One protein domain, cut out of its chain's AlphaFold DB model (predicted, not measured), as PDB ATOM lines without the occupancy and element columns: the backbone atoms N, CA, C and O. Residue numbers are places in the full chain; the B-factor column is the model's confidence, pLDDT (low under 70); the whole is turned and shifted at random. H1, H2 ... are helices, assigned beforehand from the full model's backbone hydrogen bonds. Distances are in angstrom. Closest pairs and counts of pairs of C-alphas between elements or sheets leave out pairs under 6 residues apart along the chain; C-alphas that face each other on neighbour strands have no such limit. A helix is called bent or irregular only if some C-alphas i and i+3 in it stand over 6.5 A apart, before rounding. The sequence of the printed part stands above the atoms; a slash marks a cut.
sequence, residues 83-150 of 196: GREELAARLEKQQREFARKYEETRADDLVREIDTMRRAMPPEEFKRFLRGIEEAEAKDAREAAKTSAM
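AT A GLANCE: This is residues 83 to 150 of the 196 residues of an uncharacterized protein of Trypanosoma congolense (strain IL3000) (UniProt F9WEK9). Two long helices, H1 and H2, meet near their ends as an open, flat V, with a tight turn at its point and no other part between the limbs. The first limb, H1, is the longer and is bent on its way to the point; H2 folds back from there and its far end stands free. The printed part has 68 residues with two named helices, H1 then H2, and no named strand; the class is all helix. It is extended, with a radius of gyration of the C-alphas of 18.9 A, and spans 58 by 38 by 10 A.

IN THESE COORDINATES: H1, residues 84 to 120, begins with C-alpha 84 at (190.939, 163.861, 130.578). By its hydrogen bonds it was assigned as one helix, but it is bent: C-alphas 104 and 107 are 6.5 A apart. Its arms are H1a, residues 84 to 104, 30.0 A from first to last C-alpha, and H1b, residues 107 to 120, 19.9 A. H2, residues 123 to 149, is 38.5 A long from first to last C-alpha and ends with C-alpha 149 at (158.212, 154.634, 141.621).

HOW THE PARTS SIT: H1a and H1b stand at a steep tilt of 36 degrees, only just past shallow. H1b and H2 are close but not clearly touching; their closest C-alphas, those of Arg 118 and Phe 126, are 6.8 A apart. They run opposite ways at a steep tilt of 44 degrees. H1a and H2 are apart. In H1a, H1b and H2 every O i to N i+4 pair is within hydrogen-bond range.

THE WHOLE: The two C-alphas farthest apart, those of Gly 83 and Glu 124, are 57.9 A apart. The printed part has no cut, and the link from H1 to H2 is tight, with 2 residues. The mean pLDDT of the printed part is 79.0; residues 84, 144 and 147 to 149 are under 70.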
ATOM      1  N   GLY A  83     195.490 162.819 128.879       73.06
ATOM      2  CA  GLY A  83     194.572 163.916 129.208       73.06
ATOM      3  C   GLY A  83     193.134 163.437 129.464       73.06
ATOM      4  O   GLY A  83     192.699 162.422 128.923       73.06
ATOM      5  N   ARG A  84     192.353 164.186 130.260       65.50
ATOM      6  CA  ARG A  84     190.939 163.861 130.578       65.50
ATOM      7  C   ARG A  84     190.069 163.682 129.335       65.50
ATOM      8  O   ARG A  84     189.239 162.780 129.281       65.50
ATOM      9  N   GLU A  85     190.262 164.554 128.357       71.81
ATOM     10  CA  GLU A  85     189.513 164.562 127.100       71.81
ATOM     11  C   GLU A  85     189.869 163.344 126.242       71.81
ATOM     12  O   GLU A  85     188.991 162.688 125.687       71.81
ATOM     13  N   GLU A  86     191.148 162.967 126.226       75.00
ATOM     14  CA  GLU A  86     191.622 161.777 125.525       75.00
ATOM     15  C   GLU A  86     191.114 160.487 126.190       75.00
ATOM     16  O   GLU A  86     190.721 159.545 125.500       75.00
ATOM     17  N   LEU A  87     191.047 160.445 127.526       74.88
ATOM     18  CA  LEU A  87     190.466 159.318 128.258       74.88
ATOM     19  C   LEU A  87     188.963 159.179 127.982       74.88
ATOM     20  O   LEU A  87     188.492 158.069 127.737       74.88
ATOM     21  N   ALA A  88     188.221 160.292 128.000       73.00
ATOM     22  CA  ALA A  88     186.793 160.309 127.693       73.00
ATOM     23  C   ALA A  88     186.533 159.785 126.272       73.00
ATOM     24  O   ALA A  88     185.720 158.879 126.095       73.00
ATOM     25  N   ALA A  89     187.300 160.269 125.290       76.94
ATOM     26  CA  ALA A  89     187.203 159.827 123.902       76.94
ATOM     27  C   ALA A  89     187.561 158.339 123.729       76.94
ATOM     28  O   ALA A  89     186.881 157.614 122.999       76.94
ATOM     29  N   ARG A  90     188.599 157.843 124.419       77.06
ATOM     30  CA  ARG A  90     188.977 156.418 124.390       77.06
ATOM     31  C   ARG A  90     187.919 155.527 125.035       77.06
ATOM     32  O   ARG A  90     187.612 154.475 124.482       77.06
ATOM     33  N   LEU A  91     187.349 155.943 126.166       78.12
ATOM     34  CA  LEU A  91     186.271 155.216 126.840       78.12
ATOM     35  C   LEU A  91     185.015 155.161 125.977       78.12
ATOM     36  O   LEU A  91     184.421 154.097 125.829       78.12
ATOM     37  N   GLU A  92     184.633 156.283 125.376       81.56
ATOM     38  CA  GLU A  92     183.486 156.342 124.479       81.56
ATOM     39  C   GLU A  92     183.700 155.455 123.245       81.56
ATOM     40  O   GLU A  92     182.820 154.670 122.885       81.56
ATOM     41  N   LYS A  93     184.894 155.492 122.644       82.88
ATOM     42  CA  LYS A  93     185.259 154.605 121.535       82.88
ATOM     43  C   LYS A  93     185.198 153.130 121.939       82.88
ATOM     44  O   LYS A  93     184.554 152.348 121.245       82.88
ATOM     45  N   GLN A  94     185.798 152.753 123.070       80.94
ATOM     46  CA  GLN A  94     185.764 151.375 123.566       80.94
ATOM     47  C   GLN A  94     184.340 150.904 123.848       80.94
ATOM     48  O   GLN A  94     183.976 149.797 123.468       80.94
ATOM     49  N   GLN A  95     183.512 151.731 124.482       77.12
ATOM     50  CA  GLN A  95     182.134 151.348 124.770       77.12
ATOM     51  C   GLN A  95     181.283 151.228 123.513       77.12
ATOM     52  O   GLN A  95     180.501 150.288 123.419       77.12
ATOM     53  N   ARG A  96     181.464 152.105 122.520       80.06
ATOM     54  CA  ARG A  96     180.809 151.959 121.212       80.06
ATOM     55  C   ARG A  96     181.261 150.691 120.492       80.06
ATOM     56  O   ARG A  96     180.436 150.006 119.898       80.06
ATOM     57  N   GLU A  97     182.548 150.359 120.554       83.25
ATOM     58  CA  GLU A  97     183.077 149.113 119.990       83.25
ATOM     59  C   GLU A  97     182.514 147.878 120.705       83.25
ATOM     60  O   GLU A  97     182.117 146.924 120.039       83.25
ATOM     61  N   PHE A  98     182.418 147.895 122.037       78.12
ATOM     62  CA  PHE A  98     181.786 146.817 122.798       78.12
ATOM     63  C   PHE A  98     180.288 146.720 122.532       78.12
ATOM     64  O   PHE A  98     179.795 145.610 122.382       78.12
ATOM     65  N   ALA A  99     179.575 147.843 122.441       75.56
ATOM     66  CA  ALA A  99     178.152 147.867 122.123       75.56
ATOM     67  C   ALA A  99     177.895 147.261 120.741       75.56
ATOM     68  O   ALA A  99     177.079 146.357 120.626       75.56
ATOM     69  N   ARG A 100     178.673 147.664 119.728       80.06
ATOM     70  CA  ARG A 100     178.594 147.089 118.379       80.06
ATOM     71  C   ARG A 100     178.882 145.593 118.366       80.06
ATOM     72  O   ARG A 100     178.076 144.832 117.851       80.06
ATOM     73  N   LYS A 101     179.995 145.166 118.973       78.69
ATOM     74  CA  LYS A 101     180.348 143.738 119.052       78.69
ATOM     75  C   LYS A 101     179.288 142.936 119.799       78.69
ATOM     76  O   LYS A 101     178.977 141.823 119.407       78.69
ATOM     77  N   TYR A 102     178.740 143.502 120.870       75.25
ATOM     78  CA  TYR A 102     177.693 142.865 121.654       75.25
ATOM     79  C   TYR A 102     176.391 142.750 120.864       75.25
ATOM     80  O   TYR A 102     175.773 141.696 120.900       75.25
ATOM     81  N   GLU A 103     175.976 143.790 120.143       77.94
ATOM     82  CA  GLU A 103     174.794 143.751 119.275       77.94
ATOM     83  C   GLU A 103     174.946 142.716 118.158       77.94
ATOM     84  O   GLU A 103     174.028 141.927 117.940       77.94
ATOM     85  N   GLU A 104     176.120 142.676 117.524       79.06
ATOM     86  CA  GLU A 104     176.444 141.742 116.447       79.06
ATOM     87  C   GLU A 104     176.389 140.284 116.928       79.06
ATOM     88  O   GLU A 104     175.726 139.458 116.311       79.06
ATOM     89  N   THR A 105     176.987 139.960 118.079       77.25
ATOM     90  CA  THR A 105     176.986 138.575 118.578       77.25
ATOM     91  C   THR A 105     175.712 138.191 119.325       77.25
ATOM     92  O   THR A 105     175.398 137.009 119.432       77.25
ATOM     93  N   ARG A 106     174.961 139.152 119.883       79.88
ATOM     94  CA  ARG A 106     173.808 138.857 120.750       79.88
ATOM     95  C   ARG A 106     172.670 138.190 119.995       79.88
ATOM     96  O   ARG A 106     172.062 137.275 120.547       79.88
ATOM     97  N   ALA A 107     172.341 138.665 118.795       77.50
ATOM     98  CA  ALA A 107     171.252 138.081 118.016       77.50
ATOM     99  C   ALA A 107     171.577 136.627 117.643       77.50
ATOM    100  O   ALA A 107     170.775 135.730 117.903       77.50
ATOM    101  N   ASP A 108     172.790 136.393 117.143       82.88
ATOM    102  CA  ASP A 108     173.256 135.068 116.735       82.88
ATOM    103  C   ASP A 108     173.380 134.101 117.920       82.88
ATOM    104  O   ASP A 108     172.956 132.946 117.831       82.88
ATOM    105  N   ASP A 109     173.889 134.572 119.062       84.56
ATOM    106  CA  ASP A 109     173.972 133.781 120.290       84.56
ATOM    107  C   ASP A 109     172.583 133.387 120.803       84.56
ATOM    108  O   ASP A 109     172.377 132.234 121.184       84.56
ATOM    109  N   LEU A 110     171.617 134.314 120.782       79.88
ATOM    110  CA  LEU A 110     170.241 134.040 121.203       79.88
ATOM    111  C   LEU A 110     169.567 133.021 120.287       79.88
ATOM    112  O   LEU A 110     168.940 132.083 120.777       79.88
ATOM    113  N   VAL A 111     169.714 133.170 118.969       86.88
ATOM    114  CA  VAL A 111     169.170 132.217 117.991       86.88
ATOM    115  C   VAL A 111     169.776 130.834 118.208       86.88
ATOM    116  O   VAL A 111     169.047 129.846 118.317       86.88
ATOM    117  N   ARG A 112     171.102 130.760 118.361       88.69
ATOM    118  CA  ARG A 112     171.807 129.508 118.640       88.69
ATOM    119  C   ARG A 112     171.338 128.875 119.947       88.69
ATOM    120  O   ARG A 112     171.125 127.666 119.993       88.69
ATOM    121  N   GLU A 113     171.170 129.664 121.002       82.12
ATOM    122  CA  GLU A 113     170.716 129.181 122.305       82.12
ATOM    123  C   GLU A 113     169.280 128.637 122.225       82.12
ATOM    124  O   GLU A 113     169.026 127.507 122.652       82.12
ATOM    125  N   ILE A 114     168.362 129.362 121.581       84.81
ATOM    126  CA  ILE A 114     166.981 128.916 121.340       84.81
ATOM    127  C   ILE A 114     166.959 127.606 120.549       84.81
ATOM    128  O   ILE A 114     166.271 126.661 120.944       84.81
ATOM    129  N   ASP A 115     167.750 127.509 119.482       85.81
ATOM    130  CA  ASP A 115     167.843 126.290 118.681       85.81
ATOM    131  C   ASP A 115     168.415 125.116 119.477       85.81
ATOM    132  O   ASP A 115     167.938 123.983 119.348       85.81
ATOM    133  N   THR A 116     169.404 125.357 120.341       87.88
ATOM    134  CA  THR A 116     169.927 124.304 121.219       87.88
ATOM    135  C   THR A 116     168.890 123.835 122.233       87.88
ATOM    136  O   THR A 116     168.751 122.628 122.424       87.88
ATOM    137  N   MET A 117     168.114 124.743 122.831       78.81
ATOM    138  CA  MET A 117     167.042 124.388 123.765       78.81
ATOM    139  C   MET A 117     165.939 123.599 123.060       78.81
ATOM    140  O   MET A 117     165.545 122.538 123.539       78.81
ATOM    141  N   ARG A 118     165.522 124.048 121.871       81.69
ATOM    142  CA  ARG A 118     164.526 123.366 121.037       81.69
ATOM    143  C   ARG A 118     164.937 121.937 120.668       81.69
ATOM    144  O   ARG A 118     164.073 121.074 120.556       81.69
ATOM    145  N   ARG A 119     166.233 121.677 120.462       84.50
ATOM    146  CA  ARG A 119     166.760 120.328 120.169       84.50
ATOM    147  C   ARG A 119     166.964 119.477 121.424       84.50
ATOM    148  O   ARG A 119     166.888 118.257 121.341       84.50
ATOM    149  N   ALA A 120     167.258 120.102 122.561       82.50
ATOM    150  CA  ALA A 120     167.575 119.407 123.804       82.50
ATOM    151  C   ALA A 120     166.337 118.989 124.614       82.50
ATOM    152  O   ALA A 120     166.467 118.129 125.487       82.50
ATOM    153  N   MET A 121     165.166 119.589 124.358       79.38
ATOM    154  CA  MET A 121     163.959 119.349 125.152       79.38
ATOM    155  C   MET A 121     162.691 119.128 124.309       79.38
ATOM    156  O   MET A 121     162.591 119.643 123.194       79.38
ATOM    157  N   PRO A 122     161.691 118.399 124.837       86.12
ATOM    158  CA  PRO A 122     160.387 118.258 124.197       86.12
ATOM    159  C   PRO A 122     159.670 119.612 124.037       86.12
ATOM    160  O   PRO A 122     159.791 120.485 124.904       86.12
ATOM    161  N   PRO A 123     158.843 119.790 122.990       83.38
ATOM    162  CA  PRO A 123     158.207 121.074 122.683       83.38
ATOM    163  C   PRO A 123     157.268 121.579 123.791       83.38
ATOM    164  O   PRO A 123     157.130 122.785 123.976       83.38
ATOM    165  N   GLU A 124     156.650 120.682 124.562       84.62
ATOM    166  CA  GLU A 124     155.769 121.058 125.675       84.62
ATOM    167  C   GLU A 124     156.538 121.613 126.884       84.62
ATOM    168  O   GLU A 124     156.082 122.555 127.535       84.62
ATOM    169  N   GLU A 125     157.736 121.095 127.162       83.25
ATOM    170  CA  GLU A 125     158.602 121.636 128.217       83.25
ATOM    171  C   GLU A 125     159.187 122.989 127.810       83.25
ATOM    172  O   GLU A 125     159.246 123.904 128.631       83.25
ATOM    173  N   PHE A 126     159.527 123.154 126.528       84.56
ATOM    174  CA  PHE A 126     159.988 124.427 125.980       84.56
ATOM    175  C   PHE A 126     158.921 125.526 126.092       84.56
ATOM    176  O   PHE A 126     159.212 126.625 126.556       84.56
ATOM    177  N   LYS A 127     157.655 125.230 125.760       85.88
ATOM    178  CA  LYS A 127     156.541 126.185 125.933       85.88
ATOM    179  C   LYS A 127     156.341 126.591 127.395       85.88
ATOM    180  O   LYS A 127     156.111 127.765 127.678       85.88
ATOM    181  N   ARG A 128     156.427 125.637 128.331       85.88
ATOM    182  CA  ARG A 128     156.337 125.925 129.775       85.88
ATOM    183  C   ARG A 128     157.493 126.795 130.248       85.88
ATOM    184  O   ARG A 128     157.283 127.695 131.051       85.88
ATOM    185  N   PHE A 129     158.689 126.542 129.734       83.19
ATOM    186  CA  PHE A 129     159.866 127.346 130.014       83.19
ATOM    187  C   PHE A 129     159.720 128.782 129.495       83.19
ATOM    188  O   PHE A 129     159.928 129.712 130.268       83.19
ATOM    189  N   LEU A 130     159.273 128.972 128.249       85.38
ATOM    190  CA  LEU A 130     159.002 130.307 127.699       85.38
ATOM    191  C   LEU A 130     157.954 131.063 128.522       85.38
ATOM    192  O   LEU A 130     158.167 132.222 128.864       85.38
ATOM    193  N   ARG A 131     156.868 130.389 128.923       87.62
ATOM    194  CA  ARG A 131     155.857 130.977 129.814       87.62
ATOM    195  C   ARG A 131     156.447 131.350 131.177       87.62
ATOM    196  O   ARG A 131     156.133 132.404 131.714       87.62
ATOM    197  N   GLY A 132     157.330 130.515 131.723       85.88
ATOM    198  CA  GLY A 132     158.042 130.809 132.965       85.88
ATOM    199  C   GLY A 132     158.956 132.034 132.855       85.88
ATOM    200  O   GLY A 132     159.036 132.807 133.806       85.88
ATOM    201  N   ILE A 133     159.603 132.232 131.702       81.88
ATOM    202  CA  ILE A 133     160.400 133.434 131.418       81.88
ATOM    203  C   ILE A 133     159.499 134.665 131.344       81.88
ATOM    204  O   ILE A 133     159.784 135.647 132.018       81.88
ATOM    205  N   GLU A 134     158.400 134.606 130.594       83.44
ATOM    206  CA  GLU A 134     157.467 135.731 130.442       83.44
ATOM    207  C   GLU A 134     156.820 136.126 131.780       83.44
ATOM    208  O   GLU A 134     156.726 137.303 132.123       83.44
ATOM    209  N   GLU A 135     156.433 135.147 132.602       85.12
ATOM    210  CA  GLU A 135     155.917 135.398 133.949       85.12
ATOM    211  C   GLU A 135     156.975 135.994 134.888       85.12
ATOM    212  O   GLU A 135     156.637 136.815 135.746       85.12
ATOM    213  N   ALA A 136     158.238 135.571 134.766       75.62
ATOM    214  CA  ALA A 136     159.347 136.140 135.525       75.62
ATOM    215  C   ALA A 136     159.637 137.578 135.078       75.62
ATOM    216  O   ALA A 136     159.711 138.464 135.922       75.62
ATOM    217  N   GLU A 137     159.682 137.836 133.772       75.81
ATOM    218  CA  GLU A 137     159.862 139.173 133.206       75.81
ATOM    219  C   GLU A 137     158.713 140.107 133.597       75.81
ATOM    220  O   GLU A 137     158.946 141.240 134.008       75.81
ATOM    221  N   ALA A 138     157.465 139.634 133.576       77.88
ATOM    222  CA  ALA A 138     156.316 140.418 134.020       77.88
ATOM    223  C   ALA A 138     156.383 140.758 135.520       77.88
ATOM    224  O   ALA A 138     155.955 141.841 135.935       77.88
ATOM    225  N   LYS A 139     156.910 139.855 136.358       76.69
ATOM    226  CA  LYS A 139     157.149 140.122 137.787       76.69
ATOM    227  C   LYS A 139     158.283 141.123 137.969       76.69
ATOM    228  O   LYS A 139     158.086 142.112 138.675       76.69
ATOM    229  N   ASP A 140     159.394 140.930 137.272       74.94
ATOM    230  CA  ASP A 140     160.550 141.821 137.305       74.94
ATOM    231  C   ASP A 140     160.192 143.219 136.795       74.94
ATOM    232  O   ASP A 140     160.579 144.202 137.413       74.94
ATOM    233  N   ALA A 141     159.374 143.345 135.749       73.94
ATOM    234  CA  ALA A 141     158.874 144.623 135.247       73.94
ATOM    235  C   ALA A 141     157.974 145.328 136.272       73.94
ATOM    236  O   ALA A 141     158.065 146.541 136.459       73.94
ATOM    237  N   ARG A 142     157.132 144.580 136.997       75.69
ATOM    238  CA  ARG A 142     156.316 145.130 138.094       75.69
ATOM    239  C   ARG A 142     157.179 145.557 139.280       75.69
ATOM    240  O   ARG A 142     156.878 146.566 139.911       75.69
ATOM    241  N   GLU A 143     158.228 144.811 139.608       71.88
ATOM    242  CA  GLU A 143     159.182 145.166 140.664       71.88
ATOM    243  C   GLU A 143     160.090 146.333 140.258       71.88
ATOM    244  O   GLU A 143     160.351 147.220 141.070       71.88
ATOM    245  N   ALA A 144     160.489 146.407 138.990       69.94
ATOM    246  CA  ALA A 144     161.189 147.531 138.383       69.94
ATOM    247  C   ALA A 144     160.320 148.792 138.410       69.94
ATOM    248  O   ALA A 144     160.783 149.825 138.871       69.94
ATOM    249  N   ALA A 145     159.039 148.698 138.039       72.00
ATOM    250  CA  ALA A 145     158.096 149.813 138.124       72.00
ATOM    251  C   ALA A 145     157.859 150.262 139.574       72.00
ATOM    252  O   ALA A 145     157.804 151.454 139.869       72.00
ATOM    253  N   LYS A 146     157.763 149.315 140.517       71.12
ATOM    254  CA  LYS A 146     157.667 149.630 141.952       71.12
ATOM    255  C   LYS A 146     158.939 150.296 142.468       71.12
ATOM    256  O   LYS A 146     158.851 151.221 143.263       71.12
ATOM    257  N   THR A 147     160.110 149.836 142.039       63.91
ATOM    258  CA  THR A 147     161.396 150.396 142.475       63.91
ATOM    259  C   THR A 147     161.705 151.730 141.803       63.91
ATOM    260  O   THR A 147     162.286 152.591 142.453       63.91
ATOM    261  N   SER A 148     161.260 151.955 140.565       66.19
ATOM    262  CA  SER A 148     161.354 153.250 139.884       66.19
ATOM    263  C   SER A 148     160.346 154.264 140.427       66.19
ATOM    264  O   SER A 148     160.629 155.457 140.429       66.19
ATOM    265  N   ALA A 149     159.189 153.803 140.916       69.12
ATOM    266  CA  ALA A 149     158.212 154.634 141.621       69.12
ATOM    267  C   ALA A 149     158.586 154.889 143.096       69.12
ATOM    268  O   ALA A 149     158.061 155.816 143.714       69.12
ATOM    269  N   MET A 150     159.483 154.087 143.684       71.69
ATOM    270  CA  MET A 150     160.002 154.328 145.031       71.69
ATOM    271  C   MET A 150     160.938 155.532 145.036       71.69
ATOM    272  O   MET A 150     161.818 155.679 144.188       71.69
TER     273      MET A 150